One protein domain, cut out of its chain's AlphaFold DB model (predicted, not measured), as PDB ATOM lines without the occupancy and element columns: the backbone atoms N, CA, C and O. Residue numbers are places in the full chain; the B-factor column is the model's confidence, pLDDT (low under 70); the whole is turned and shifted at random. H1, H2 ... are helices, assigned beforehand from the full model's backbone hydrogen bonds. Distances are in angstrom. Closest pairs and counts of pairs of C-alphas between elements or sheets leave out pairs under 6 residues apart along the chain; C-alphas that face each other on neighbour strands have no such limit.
ATOM      1  N   ASP A 169     287.537 159.135 386.616       86.62
ATOM      2  CA  ASP A 169     286.370 159.810 386.062       86.62
ATOM      3  C   ASP A 169     286.835 160.953 385.160       86.62
ATOM      4  O   ASP A 169     287.705 161.749 385.518       86.62
ATOM      5  N   SER A 170     286.302 161.025 383.943       85.81
ATOM      6  CA  SER A 170     286.686 162.062 382.987       85.81
ATOM      7  C   SER A 170     285.543 162.471 382.086       85.81
ATOM      8  O   SER A 170     284.758 161.651 381.617       85.81
ATOM      9  N   PHE A 171     285.513 163.767 381.792       84.56
ATOM     10  CA  PHE A 171     284.641 164.341 380.785       84.56
ATOM     11  C   PHE A 171     285.425 164.531 379.495       84.56
ATOM     12  O   PHE A 171     286.380 165.307 379.430       84.56
ATOM     13  N   PHE A 172     285.005 163.824 378.450       86.12
ATOM     14  CA  PHE A 172     285.586 163.959 377.124       86.12
ATOM     15  C   PHE A 172     284.713 164.864 376.267       86.12
ATOM     16  O   PHE A 172     283.520 164.630 376.089       86.12
ATOM     17  N   VAL A 173     285.333 165.891 375.696       87.75
ATOM     18  CA  VAL A 173     284.671 166.807 374.771       87.75
ATOM     19  C   VAL A 173     285.057 166.429 373.345       87.75
ATOM     20  O   VAL A 173     286.235 166.238 373.044       87.75
ATOM     21  N   ASN A 174     284.084 166.346 372.438       88.62
ATOM     22  CA  ASN A 174     284.365 166.102 371.026       88.62
ATOM     23  C   ASN A 174     284.819 167.395 370.333       88.62
ATOM     24  O   ASN A 174     283.992 168.198 369.900       88.62
ATOM     25  N   TRP A 175     286.131 167.562 370.172       84.75
ATOM     26  CA  TRP A 175     286.735 168.758 369.565       84.75
ATOM     27  C   TRP A 175     286.463 168.900 368.063       84.75
ATOM     28  O   TRP A 175     286.757 169.940 367.485       84.75
ATOM     29  N   SER A 176     285.907 167.867 367.421       88.12
ATOM     30  CA  SER A 176     285.490 167.939 366.015       88.12
ATOM     31  C   SER A 176     284.199 168.743 365.843       88.12
ATOM     32  O   SER A 176     283.865 169.132 364.728       88.12
ATOM     33  N   ARG A 177     283.448 168.980 366.930       87.44
ATOM     34  CA  ARG A 177     282.285 169.869 366.896       87.44
ATOM     35  C   ARG A 177     282.761 171.328 366.903       87.44
ATOM     36  O   ARG A 177     283.543 171.666 367.790       87.44
ATOM     37  N   PRO A 178     282.250 172.203 366.011       84.00
ATOM     38  CA  PRO A 178     282.705 173.595 365.897       84.00
ATOM     39  C   PRO A 178     282.639 174.400 367.198       84.00
ATOM     40  O   PRO A 178     283.497 175.232 367.455       84.00
ATOM     41  N   ILE A 179     281.656 174.125 368.058       79.69
ATOM     42  CA  ILE A 179     281.553 174.796 369.360       79.69
ATOM     43  C   ILE A 179     282.744 174.469 370.271       79.69
ATOM     44  O   ILE A 179     283.209 175.322 371.005       79.69
ATOM     45  N   PHE A 180     283.293 173.255 370.196       85.31
ATOM     46  CA  PHE A 180     284.375 172.800 371.068       85.31
ATOM     47  C   PHE A 180     285.751 172.832 370.397       85.31
ATOM     48  O   PHE A 180     286.718 172.321 370.973       85.31
ATOM     49  N   SER A 181     285.867 173.415 369.198       86.25
ATOM     50  CA  SER A 181     287.161 173.611 368.540       86.25
ATOM     51  C   SER A 181     287.970 174.738 369.184       86.25
ATOM     52  O   SER A 181     289.201 174.667 369.180       86.25
ATOM     53  N   ASP A 182     287.312 175.716 369.813       86.25
ATOM     54  CA  ASP A 182     287.982 176.783 370.560       86.25
ATOM     55  C   ASP A 182     288.598 176.252 371.869       86.25
ATOM     56  O   ASP A 182     287.943 175.597 372.686       86.25
ATOM     57  N   LEU A 183     289.888 176.537 372.070       86.06
ATOM     58  CA  LEU A 183     290.614 176.221 373.297       86.06
ATOM     59  C   LEU A 183     290.035 176.955 374.512       86.06
ATOM     60  O   LEU A 183     289.976 176.363 375.590       86.06
ATOM     61  N   LYS A 184     289.581 178.204 374.349       85.38
ATOM     62  CA  LYS A 184     289.021 179.010 375.440       85.38
ATOM     63  C   LYS A 184     287.758 178.376 376.003       85.38
ATOM     64  O   LYS A 184     287.637 178.267 377.219       85.38
ATOM     65  N   LEU A 185     286.874 177.858 375.145       84.81
ATOM     66  CA  LEU A 185     285.669 177.172 375.610       84.81
ATOM     67  C   LEU A 185     286.003 175.867 376.346       84.81
ATOM     68  O   LEU A 185     285.407 175.566 377.376       84.81
ATOM     69  N   ARG A 186     286.991 175.103 375.867       87.38
ATOM     70  CA  ARG A 186     287.433 173.883 376.565       87.38
ATOM     71  C   ARG A 186     288.063 174.188 377.924       87.38
ATOM     72  O   ARG A 186     287.811 173.460 378.881       87.38
ATOM     73  N   ASN A 187     288.842 175.263 378.022       85.94
ATOM     74  CA  ASN A 187     289.412 175.709 379.291       85.94
ATOM     75  C   ASN A 187     288.323 176.208 380.250       85.94
ATOM     76  O   ASN A 187     288.338 175.827 381.418       85.94
ATOM     77  N   ALA A 188     287.339 176.956 379.747       85.56
ATOM     78  CA  ALA A 188     286.180 177.384 380.521       85.56
ATOM     79  C   ALA A 188     285.418 176.183 381.104       85.56
ATOM     80  O   ALA A 188     285.150 176.155 382.301       85.56
ATOM     81  N   LEU A 189     285.161 175.142 380.300       86.38
ATOM     82  CA  LEU A 189     284.556 173.894 380.783       86.38
ATOM     83  C   LEU A 189     285.411 173.205 381.849       86.38
ATOM     84  O   LEU A 189     284.886 172.732 382.848       86.38
ATOM     85  N   ASN A 190     286.730 173.161 381.666       86.75
ATOM     86  CA  ASN A 190     287.631 172.545 382.637       86.75
ATOM     87  C   ASN A 190     287.635 173.275 383.999       86.75
ATOM     88  O   ASN A 190     287.763 172.633 385.045       86.75
ATOM     89  N   LEU A 191     287.491 174.604 383.975       87.88
ATOM     90  CA  LEU A 191     287.367 175.468 385.154       87.88
ATOM     91  C   LEU A 191     285.967 175.424 385.786       87.88
ATOM     92  O   LEU A 191     285.826 175.750 386.960       87.88
ATOM     93  N   ALA A 192     284.950 175.019 385.025       85.75
ATOM     94  CA  ALA A 192     283.575 174.902 385.495       85.75
ATOM     95  C   ALA A 192     283.315 173.690 386.392       85.75
ATOM     96  O   ALA A 192     282.348 173.675 387.152       85.75
ATOM     97  N   VAL A 193     284.163 172.665 386.302       86.50
ATOM     98  CA  VAL A 193     283.980 171.419 387.047       86.50
ATOM     99  C   VAL A 193     284.411 171.595 388.502       86.50
ATOM    100  O   VAL A 193     285.604 171.679 388.801       86.50
ATOM    101  N   ASP A 194     283.445 171.538 389.422       86.69
ATOM    102  CA  ASP A 194     283.717 171.385 390.852       86.69
ATOM    103  C   ASP A 194     284.098 169.932 391.178       86.69
ATOM    104  O   ASP A 194     283.270 169.085 391.523       86.69
ATOM    105  N   ARG A 195     285.396 169.643 391.062       87.12
ATOM    106  CA  ARG A 195     285.966 168.319 391.352       87.12
ATOM    107  C   ARG A 195     285.781 167.914 392.813       87.12
ATOM    108  O   ARG A 195     285.534 166.743 393.086       87.12
ATOM    109  N   LYS A 196     285.894 168.860 393.751       87.12
ATOM    110  CA  LYS A 196     285.777 168.573 395.190       87.12
ATOM    111  C   LYS A 196     284.334 168.229 395.548       87.12
ATOM    112  O   LYS A 196     284.101 167.228 396.223       87.12
ATOM    113  N   GLY A 197     283.381 169.014 395.042       88.50
ATOM    114  CA  GLY A 197     281.953 168.730 395.162       88.50
ATOM    115  C   GLY A 197     281.589 167.377 394.555       88.50
ATOM    116  O   GLY A 197     280.928 166.574 395.211       88.50
ATOM    117  N   TYR A 198     282.101 167.072 393.358       88.75
ATOM    118  CA  TYR A 198     281.902 165.773 392.708       88.75
ATOM    119  C   TYR A 198     282.435 164.601 393.544       88.75
ATOM    120  O   TYR A 198     281.709 163.639 393.782       88.75
ATOM    121  N   ILE A 199     283.675 164.685 394.035       89.12
ATOM    122  CA  ILE A 199     284.280 163.627 394.856       89.12
ATOM    123  C   ILE A 199     283.458 163.394 396.130       89.12
ATOM    124  O   ILE A 199     283.176 162.247 396.480       89.12
ATOM    125  N   LYS A 200     283.030 164.470 396.799       89.19
ATOM    126  CA  LYS A 200     282.225 164.377 398.020       89.19
ATOM    127  C   LYS A 200     280.847 163.768 397.747       89.19
ATOM    128  O   LYS A 200     280.438 162.861 398.462       89.19
ATOM    129  N   ALA A 201     280.139 164.253 396.729       88.81
ATOM    130  CA  ALA A 201     278.756 163.862 396.465       88.81
ATOM    131  C   ALA A 201     278.640 162.525 395.718       88.81
ATOM    132  O   ALA A 201     277.918 161.635 396.151       88.81
ATOM    133  N   ALA A 202     279.354 162.366 394.602       86.56
ATOM    134  CA  ALA A 202     279.207 161.211 393.717       86.56
ATOM    135  C   ALA A 202     280.058 160.013 394.159       86.56
ATOM    136  O   ALA A 202     279.654 158.864 393.984       86.56
ATOM    137  N   ARG A 203     281.243 160.275 394.723       85.88
ATOM    138  CA  ARG A 203     282.188 159.237 395.162       85.88
ATOM    139  C   ARG A 203     282.265 159.085 396.679       85.88
ATOM    140  O   ARG A 203     283.070 158.285 397.138       85.88
ATOM    141  N   GLN A 204     281.444 159.808 397.450       86.12
ATOM    142  CA  GLN A 204     281.410 159.728 398.920       86.12
ATOM    143  C   GLN A 204     282.802 159.887 399.559       86.12
ATOM    144  O   GLN A 204     283.134 159.221 400.535       86.12
ATOM    145  N   SER A 205     283.648 160.733 398.962       85.75
ATOM    146  CA  SER A 205     285.048 160.937 399.364       85.75
ATOM    147  C   SER A 205     285.973 159.715 399.218       85.75
ATOM    148  O   SER A 205     287.110 159.765 399.674       85.75
ATOM    149  N   ALA A 206     285.540 158.646 398.539       83.38
ATOM    150  CA  ALA A 206     286.355 157.459 398.251       83.38
ATOM    151  C   ALA A 206     287.234 157.600 396.989       83.38
ATOM    152  O   ALA A 206     287.934 156.667 396.609       83.38
ATOM    153  N   ALA A 207     287.187 158.754 396.317       85.88
ATOM    154  CA  ALA A 207     288.020 159.064 395.158       85.88
ATOM    155  C   ALA A 207     289.005 160.188 395.481       85.88
ATOM    156  O   ALA A 207     288.731 161.067 396.297       85.88
ATOM    157  N   VAL A 208     290.140 160.183 394.789       85.69
ATOM    158  CA  VAL A 208     291.198 161.181 394.955       85.69
ATOM    159  C   VAL A 208     291.216 162.086 393.731       85.69
ATOM    160  O   VAL A 208     291.097 161.620 392.599       85.69
ATOM    161  N   SER A 209     291.364 163.394 393.951       84.31
ATOM    162  CA  SER A 209     291.585 164.330 392.850       84.31
ATOM    163  C   SER A 209     292.903 163.985 392.158       84.31
ATOM    164  O   SER A 209     293.942 163.871 392.807       84.31
ATOM    165  N   GLY A 210     292.859 163.816 390.841       80.88
ATOM    166  CA  GLY A 210     294.010 163.380 390.069       80.88
ATOM    167  C   GLY A 210     293.859 163.647 388.579       80.88
ATOM    168  O   GLY A 210     292.835 164.145 388.106       80.88
ATOM    169  N   GLY A 211     294.924 163.330 387.846       79.81
ATOM    170  CA  GLY A 211     294.908 163.242 386.391       79.81
ATOM    171  C   GLY A 211     294.627 161.812 385.922       79.81
ATOM    172  O   GLY A 211     294.025 161.015 386.629       79.81
ATOM    173  N   VAL A 212     295.113 161.481 384.725       79.75
ATOM    174  CA  VAL A 212     294.980 160.131 384.142       79.75
ATOM    175  C   VAL A 212     295.756 159.076 384.937       79.75
ATOM    176  O   VAL A 212     295.357 157.918 384.972       79.75
ATOM    177  N   MET A 213     296.873 159.466 385.554       85.38
ATOM    178  CA  MET A 213     297.692 158.583 386.381       85.38
ATOM    179  C   MET A 213     297.382 158.809 387.857       85.38
ATOM    180  O   MET A 213     297.249 159.959 388.291       85.38
ATOM    181  N   LEU A 214     297.324 157.714 388.619       87.25
ATOM    182  CA  LEU A 214     297.125 157.753 390.064       87.25
ATOM    183  C   LEU A 214     298.207 158.595 390.758       87.25
ATOM    184  O   LEU A 214     299.397 158.334 390.553       87.25
ATOM    185  N   PRO A 215     297.818 159.584 391.580       86.56
ATOM    186  CA  PRO A 215     298.768 160.396 392.323       86.56
ATOM    187  C   PRO A 215     299.363 159.629 393.516       86.56
ATOM    188  O   PRO A 215     298.730 158.699 394.023       86.56
ATOM    189  N   PRO A 216     300.538 160.036 394.021       85.25
ATOM    190  CA  PRO A 216     301.063 159.529 395.286       85.25
ATOM    191  C   PRO A 216     300.072 159.750 396.446       85.25
ATOM    192  O   PRO A 216     299.382 160.774 396.453       85.25
ATOM    193  N   PRO A 217     299.987 158.838 397.436       86.94
ATOM    194  CA  PRO A 217     300.747 157.585 397.588       86.94
ATOM    195  C   PRO A 217     300.178 156.398 396.785       86.94
ATOM    196  O   PRO A 217     300.764 155.321 396.775       86.94
ATOM    197  N   TYR A 218     299.041 156.584 396.116       84.56
ATOM    198  CA  TYR A 218     298.292 155.529 395.425       84.56
ATOM    199  C   TYR A 218     298.927 155.084 394.103       84.56
ATOM    200  O   TYR A 218     298.697 153.967 393.641       84.56
ATOM    201  N   GLY A 219     299.722 155.954 393.482       83.31
ATOM    202  CA  GLY A 219     300.496 155.660 392.284       83.31
ATOM    203  C   GLY A 219     301.823 156.409 392.269       83.31
ATOM    204  O   GLY A 219     301.995 157.430 392.929       83.31
ATOM    205  N   VAL A 220     302.774 155.887 391.497       83.19
ATOM    206  CA  VAL A 220     304.154 156.405 391.431       83.19
ATOM    207  C   VAL A 220     304.406 157.347 390.250       83.19
ATOM    208  O   VAL A 220     305.439 158.002 390.198       83.19
ATOM    209  N   TRP A 221     303.479 157.417 389.288       83.38
ATOM    210  CA  TRP A 221     303.639 158.186 388.042       83.38
ATOM    211  C   TRP A 221     302.618 159.317 387.873       83.38
ATOM    212  O   TRP A 221     302.577 159.962 386.824       83.38
ATOM    213  N   GLY A 222     301.757 159.538 388.868       85.62
ATOM    214  CA  GLY A 222     300.834 160.666 388.880       85.62
ATOM    215  C   GLY A 222     301.468 161.932 389.438       85.62
ATOM    216  O   GLY A 222     302.460 161.894 390.161       85.62
ATOM    217  N   LEU A 223     300.855 163.067 389.110       87.94
ATOM    218  CA  LEU A 223     301.252 164.368 389.642       87.94
ATOM    219  C   LEU A 223     300.970 164.434 391.144       87.94
ATOM    220  O   LEU A 223     299.894 164.028 391.596       87.94
ATOM    221  N   SER A 224     301.899 165.006 391.905       87.56
ATOM    222  CA  SER A 224     301.695 165.303 393.324       87.56
ATOM    223  C   SER A 224     300.560 166.312 393.530       87.56
ATOM    224  O   SER A 224     300.217 167.082 392.630       87.56
ATOM    225  N   ALA A 225     299.996 166.373 394.738       84.38
ATOM    226  CA  ALA A 225     298.958 167.356 395.066       84.38
ATOM    227  C   ALA A 225     299.420 168.810 394.818       84.38
ATOM    228  O   ALA A 225     298.644 169.636 394.338       84.38
ATOM    229  N   ALA A 226     300.698 169.109 395.080       85.62
ATOM    230  CA  ALA A 226     301.285 170.426 394.854       85.62
ATOM    231  C   ALA A 226     301.412 170.772 393.360       85.62
ATOM    232  O   ALA A 226     301.164 171.910 392.963       85.62
ATOM    233  N   GLU A 227     301.773 169.804 392.518       87.69
ATOM    234  CA  GLU A 227     301.812 169.992 391.062       87.69
ATOM    235  C   GLU A 227     300.407 170.103 390.479       87.69
ATOM    236  O   GLU A 227     300.157 170.952 389.624       87.69
ATOM    237  N   GLN A 228     299.465 169.303 390.986       84.69
ATOM    238  CA  GLN A 228     298.071 169.385 390.578       84.69
ATOM    239  C   GLN A 228     297.467 170.748 390.884       84.69
ATOM    240  O   GLN A 228     296.830 171.319 390.010       84.69
ATOM    241  N   ALA A 229     297.713 171.315 392.066       83.94
ATOM    242  CA  ALA A 229     297.175 172.622 392.445       83.94
ATOM    243  C   ALA A 229     297.589 173.764 391.495       83.94
ATOM    244  O   ALA A 229     296.873 174.761 391.386       83.94
ATOM    245  N   LYS A 230     298.714 173.615 390.779       84.50
ATOM    246  CA  LYS A 230     299.186 174.575 389.766       84.50
ATOM    247  C   LYS A 230     298.438 174.452 388.434       84.50
ATOM    248  O   LYS A 230     298.518 175.356 387.605       84.50
ATOM    249  N   MET A 231     297.719 173.354 388.206       83.88
ATOM    250  CA  MET A 231     296.994 173.120 386.963       83.88
ATOM    251  C   MET A 231     295.629 173.830 386.940       83.88
ATOM    252  O   MET A 231     294.918 173.877 387.954       83.88
ATOM    253  N   PRO A 232     295.185 174.321 385.766       80.19
ATOM    254  CA  PRO A 232     293.837 174.851 385.598       80.19
ATOM    255  C   PRO A 232     292.770 173.819 385.995       80.19
ATOM    256  O   PRO A 232     292.797 172.676 385.539       80.19
ATOM    257  N   GLY A 233     291.812 174.231 386.829       81.19
ATOM    258  CA  GLY A 233     290.709 173.381 387.300       81.19
ATOM    259  C   GLY A 233     290.976 172.616 388.606       81.19
ATOM    260  O   GLY A 233     290.049 172.028 389.156       81.19
ATOM    261  N   PHE A 234     292.197 172.667 389.150       82.25
ATOM    262  CA  PHE A 234     292.560 171.993 390.412       82.25
ATOM    263  C   PHE A 234     292.780 172.942 391.606       82.25
ATOM    264  O   PHE A 234     292.821 172.496 392.750       82.25
ATOM    265  N   GLY A 235     292.900 174.249 391.355       76.12
ATOM    266  CA  GLY A 235     292.984 175.296 392.384       76.12
ATOM    267  C   GLY A 235     291.657 175.671 393.078       76.12
ATOM    268  O   GLY A 235     290.723 174.880 393.176       76.12
ATOM    269  N   ASP A 236     291.582 176.908 393.573       76.44
ATOM    270  CA  ASP A 236     290.433 177.455 394.312       76.44
ATOM    271  C   ASP A 236     289.176 177.633 393.422       76.44
ATOM    272  O   ASP A 236     289.242 178.380 392.436       76.44
ATOM    273  N   PRO A 237     288.022 177.022 393.773       72.56
ATOM    274  CA  PRO A 237     286.767 177.146 393.028       72.56
ATOM    275  C   PRO A 237     286.296 178.587 392.791       72.56
ATOM    276  O   PRO A 237     285.698 178.877 391.757       72.56
ATOM    277  N   ALA A 238     286.550 179.520 393.717       71.56
ATOM    278  CA  ALA A 238     286.149 180.919 393.546       71.56
ATOM    279  C   ALA A 238     286.975 181.611 392.448       71.56
ATOM    280  O   ALA A 238     286.423 182.245 391.544       71.56
ATOM    281  N   LYS A 239     288.299 181.416 392.474       75.25
ATOM    282  CA  LYS A 239     289.212 181.906 391.429       75.25
ATOM    283  C   LYS A 239     288.909 181.261 390.076       75.25
ATOM    284  O   LYS A 239     288.923 181.943 389.053       75.25
ATOM    285  N   GLN A 240     288.579 179.970 390.069       78.56
ATOM    286  CA  GLN A 240     288.201 179.239 388.858       78.56
ATOM    287  C   GLN A 240     286.903 179.747 388.247       78.56
ATOM    288  O   GLN A 240     286.873 179.966 387.041       78.56
ATOM    289  N   ARG A 241     285.867 180.004 389.057       77.00
ATOM    290  CA  ARG A 241     284.602 180.576 388.577       77.00
ATOM    291  C   ARG A 241     284.821 181.911 387.877       77.00
ATOM    292  O   ARG A 241     284.329 182.095 386.774       77.00
ATOM    293  N   ARG A 242     285.633 182.805 388.451       75.88
ATOM    294  CA  ARG A 242     285.972 184.088 387.811       75.88
ATOM    295  C   ARG A 242     286.696 183.897 386.472       75.88
ATOM    296  O   ARG A 242     286.339 184.540 385.489       75.88
ATOM    297  N   LEU A 243     287.697 183.015 386.431       76.50
ATOM    298  CA  LEU A 243     288.463 182.721 385.214       76.50
ATOM    299  C   LEU A 243     287.605 182.056 384.132       76.50
ATOM    300  O   LEU A 243     287.735 182.398 382.958       76.50
ATOM    301  N   TRP A 244     286.706 181.151 384.524       79.69
ATOM    302  CA  TRP A 244     285.698 180.585 383.637       79.69
ATOM    303  C   TRP A 244     284.852 181.706 383.041       79.69
ATOM    304  O   TRP A 244     284.831 181.820 381.818       79.69
ATOM    305  N   SER A 245     284.188 182.538 383.849       75.81
ATOM    306  CA  SER A 245     283.274 183.572 383.343       75.81
ATOM    307  C   SER A 245     283.925 184.435 382.262       75.81
ATOM    308  O   SER A 245     283.326 184.673 381.217       75.81
ATOM    309  N   ILE A 246     285.185 184.828 382.470       78.19
ATOM    310  CA  ILE A 246     285.975 185.594 381.497       78.19
ATOM    311  C   ILE A 246     286.176 184.795 380.200       78.19
ATOM    312  O   ILE A 246     285.837 185.274 379.119       78.19
ATOM    313  N   GLN A 247     286.668 183.557 380.288       79.19
ATOM    314  CA  GLN A 247     286.941 182.725 379.110       79.19
ATOM    315  C   GLN A 247     285.672 182.337 378.339       79.19
ATOM    316  O   GLN A 247     285.695 182.274 377.109       79.19
ATOM    317  N   ALA A 248     284.559 182.101 379.035       77.06
ATOM    318  CA  ALA A 248     283.272 181.814 378.412       77.06
ATOM    319  C   ALA A 248     282.718 183.037 377.672       77.06
ATOM    320  O   ALA A 248     282.239 182.891 376.551       77.06
ATOM    321  N   LEU A 249     282.821 184.237 378.253       76.00
ATOM    322  CA  LEU A 249     282.407 185.479 377.593       76.00
ATOM    323  C   LEU A 249     283.259 185.773 376.354       76.00
ATOM    324  O   LEU A 249     282.724 186.168 375.320       76.00
ATOM    325  N   GLU A 250     284.569 185.538 376.419       76.56
ATOM    326  CA  GLU A 250     285.460 185.675 375.263       76.56
ATOM    327  C   GLU A 250     285.125 184.680 374.148       76.56
ATOM    328  O   GLU A 250     285.023 185.077 372.986       76.56
ATOM    329  N   ALA A 251     284.906 183.407 374.490       74.19
ATOM    330  CA  ALA A 251     284.490 182.393 373.523       74.19
ATOM    331  C   ALA A 251     283.127 182.745 372.900       74.19
ATOM    332  O   ALA A 251     282.957 182.671 371.682       74.19
ATOM    333  N   HIS A 252     282.166 183.210 373.707       70.88
ATOM    334  CA  HIS A 252     280.875 183.683 373.210       70.88
ATOM    335  C   HIS A 252     281.016 184.871 372.260       70.88
ATOM    336  O   HIS A 252     280.359 184.876 371.225       70.88
ATOM    337  N   ARG A 253     281.879 185.850 372.554       71.62
ATOM    338  CA  ARG A 253     282.137 186.988 371.654       71.62
ATOM    339  C   ARG A 253     282.734 186.544 370.319       71.62
ATOM    340  O   ARG A 253     282.312 187.045 369.283       71.62
ATOM    341  N   LEU A 254     283.656 185.582 370.326       65.31
ATOM    342  CA  LEU A 254     284.242 185.024 369.102       65.31
ATOM    343  C   LEU A 254     283.190 184.292 368.257       65.31
ATOM    344  O   LEU A 254     283.088 184.516 367.053       65.31
ATOM    345  N   HIS A 255     282.355 183.466 368.885       65.06
ATOM    346  CA  HIS A 255     281.317 182.720 368.175       65.06
ATOM    347  C   HIS A 255     280.116 183.587 367.753       65.06
ATOM    348  O   HIS A 255     279.554 183.347 366.685       65.06
ATOM    349  N   ALA A 256     279.757 184.619 368.524       60.50
ATOM    350  CA  ALA A 256     278.703 185.580 368.185       60.50
ATOM    351  C   ALA A 256     279.153 186.612 367.131       60.50
ATOM    352  O   ALA A 256     278.363 187.030 366.288       60.50
ATOM    353  N   GLY A 257     280.436 186.990 367.119       51.03
ATOM    354  CA  GLY A 257     281.011 187.832 366.065       51.03
ATOM    355  C   GLY A 257     281.025 187.134 364.702       51.03
ATOM    356  O   GLY A 257     280.786 187.765 363.674       51.03
ATOM    357  N   HIS A 258     281.207 185.810 364.683       49.56
ATOM    358  CA  HIS A 258     281.094 185.015 363.460       49.56
ATOM    359  C   HIS A 258     279.659 184.921 362.918       49.56
ATOM    360  O   HIS A 258     279.494 184.845 361.702       49.56
ATOM    361  N   SER A 259     278.619 184.958 363.759       43.62
ATOM    362  CA  SER A 259     277.228 185.030 363.288       43.62
ATOM    363  C   SER A 259     276.825 186.437 362.830       43.62
ATOM    364  O   SER A 259     276.028 186.547 361.898       43.62
ATOM    365  N   PHE A 260     277.416 187.495 363.397       34.78
ATOM    366  CA  PHE A 260     277.220 188.875 362.933       34.78
ATOM    367  C   PHE A 260     277.877 189.120 361.563       34.78
ATOM    368  O   PHE A 260     277.208 189.549 360.629       34.78
ATOM    369  N   LEU A 261     279.144 188.722 361.387       41.62
ATOM    370  CA  LEU A 261     279.850 188.870 360.107       41.62
ATOM    371  C   LEU A 261     279.250 188.012 358.984       41.62
ATOM    372  O   LEU A 261     279.298 188.407 357.823       41.62
ATOM    373  N   ARG A 262     278.664 186.849 359.301       41.31
ATOM    374  CA  ARG A 262     278.005 185.999 358.294       41.31
ATOM    375  C   ARG A 262     276.673 186.592 357.824       41.31
ATOM    376  O   ARG A 262     276.412 186.558 356.627       41.31
ATOM    377  N   ARG A 263     275.897 187.211 358.728       40.22
ATOM    378  CA  ARG A 263     274.703 187.989 358.355       40.22
ATOM    379  C   ARG A 263     275.061 189.235 357.557       40.22
ATOM    380  O   ARG A 263     274.416 189.478 356.549       40.22
ATOM    381  N   ASP A 264     276.102 189.973 357.936       40.88
ATOM    382  CA  ASP A 264     276.536 191.157 357.181       40.88
ATOM    383  C   ASP A 264     277.050 190.804 355.783       40.88
ATOM    384  O   ASP A 264     276.815 191.545 354.829       40.88
ATOM    385  N   HIS A 265     277.717 189.660 355.622       40.94
ATOM    386  CA  HIS A 265     278.193 189.215 354.313       40.94
ATOM    387  C   HIS A 265     277.059 188.690 353.411       40.94
ATOM    388  O   HIS A 265     277.152 188.825 352.190       40.94
ATOM    389  N   GLU A 266     275.995 188.118 353.989       46.09
ATOM    390  CA  GLU A 266     274.758 187.742 353.284       46.09
ATOM    391  C   GLU A 266     273.897 188.974 352.949       46.09
ATOM    392  O   GLU A 266     273.440 189.102 351.816       46.09
ATOM    393  N   LEU A 267     273.779 189.943 353.863       46.62
ATOM    394  CA  LEU A 267     273.095 191.226 353.641       46.62
ATOM    395  C   LEU A 267     273.816 192.095 352.599       46.62
ATOM    396  O   LEU A 267     273.165 192.703 351.751       46.62
ATOM    397  N   ARG A 268     275.158 192.111 352.596       44.72
ATOM    398  CA  ARG A 268     275.961 192.797 351.566       44.72
ATOM    399  C   ARG A 268     275.946 192.091 350.210       44.72
ATOM    400  O   ARG A 268     276.092 192.757 349.193       44.72
ATOM    401  N   ARG A 269     275.771 190.765 350.154       45.94
ATOM    402  CA  ARG A 269     275.565 190.061 348.873       45.94
ATOM    403  C   ARG A 269     274.170 190.324 348.311       45.94
ATOM    404  O   ARG A 269     274.069 190.657 347.134       45.94
ATOM    405  N   GLY A 270     273.143 190.306 349.160       42.81
ATOM    406  CA  GLY A 270     271.779 190.663 348.768       42.81
ATOM    407  C   GLY A 270     271.643 192.111 348.282       42.81
ATOM    408  O   GLY A 270     270.905 192.368 347.336       42.81
ATOM    409  N   SER A 271     272.398 193.060 348.849       41.31
ATOM    410  CA  SER A 271     272.385 194.451 348.373       41.31
ATOM    411  C   SER A 271     273.131 194.647 347.048       41.31
ATOM    412  O   SER A 271     272.686 195.435 346.216       41.31
ATOM    413  N   VAL A 272     274.212 193.904 346.781       45.03
ATOM    414  CA  VAL A 272     274.931 193.972 345.493       45.03
ATOM    415  C   VAL A 272     274.144 193.288 344.363       45.03
ATOM    416  O   VAL A 272     274.125 193.809 343.246       45.03
ATOM    417  N   GLU A 273     273.428 192.192 344.635       42.41
ATOM    418  CA  GLU A 273     272.518 191.556 343.660       42.41
ATOM    419  C   GLU A 273     271.263 192.402 343.389       42.41
ATOM    420  O   GLU A 273     270.880 192.566 342.231       42.41
ATOM    421  N   ALA A 274     270.684 193.048 344.409       40.44
ATOM    422  CA  ALA A 274     269.550 193.963 344.229       40.44
ATOM    423  C   ALA A 274     269.918 195.245 343.455       40.44
ATOM    424  O   ALA A 274     269.069 195.829 342.779       40.44
ATOM    425  N   THR A 275     271.183 195.676 343.513       39.88
ATOM    426  CA  THR A 275     271.657 196.850 342.760       39.88
ATOM    427  C   THR A 275     272.002 196.494 341.308       39.88
ATOM    428  O   THR A 275     271.749 197.305 340.423       39.88
TER     429      THR A 275
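Overview. This is residues 169 to 275 of the 326 residues of the protein "SBP_bac_5 domain-containing protein" of Deltaproteobacteria bacterium (UniProt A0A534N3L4). One long helix, H4, makes the longest axis; its residues 256 to 275 stick out as a free arm, while residues 240 to 251 pack on the short helix H1. Long loops with the short helices H2 and H3 lie towards the other end. The printed part has 107 residues, with four named helices in the order H1, H2, H3, H4 and no named strand; it is all helix and extended, with a radius of gyration of the C-alphas of 20.2 A and spans of 73 by 27 by 24 A.

Along the chain. H4, residues 237 to 275, runs 56.1 A from C-alpha 237 at (286.767, 177.146, 393.028) to C-alpha 275 at (271.657, 196.850, 342.760). H1, residues 183 to 192, measures 14.1 A, H2, residues 195 to 202, 10.1 A, and H3, residues 225 to 229, 6.1 A.

Arrangement. H4 touches H1 with residues 240 to 251 alone, the closest C-alphas being those of Ala 188 and Trp 244, 4.5 A apart. They run opposite ways at 37 degrees, only just a steep tilt. H2 and H3 touch no helix. In H1, H2, H3 and H4 every O i to N i+4 pair is within hydrogen-bond range.

Size, cuts and confidence. The C-alphas farthest apart, Pro 217 and Thr 275, are 73.4 A apart. The printed part has no cut; the H2 to H3 link is long, 22 residues. Residues 254 to 275 have pLDDT under 70.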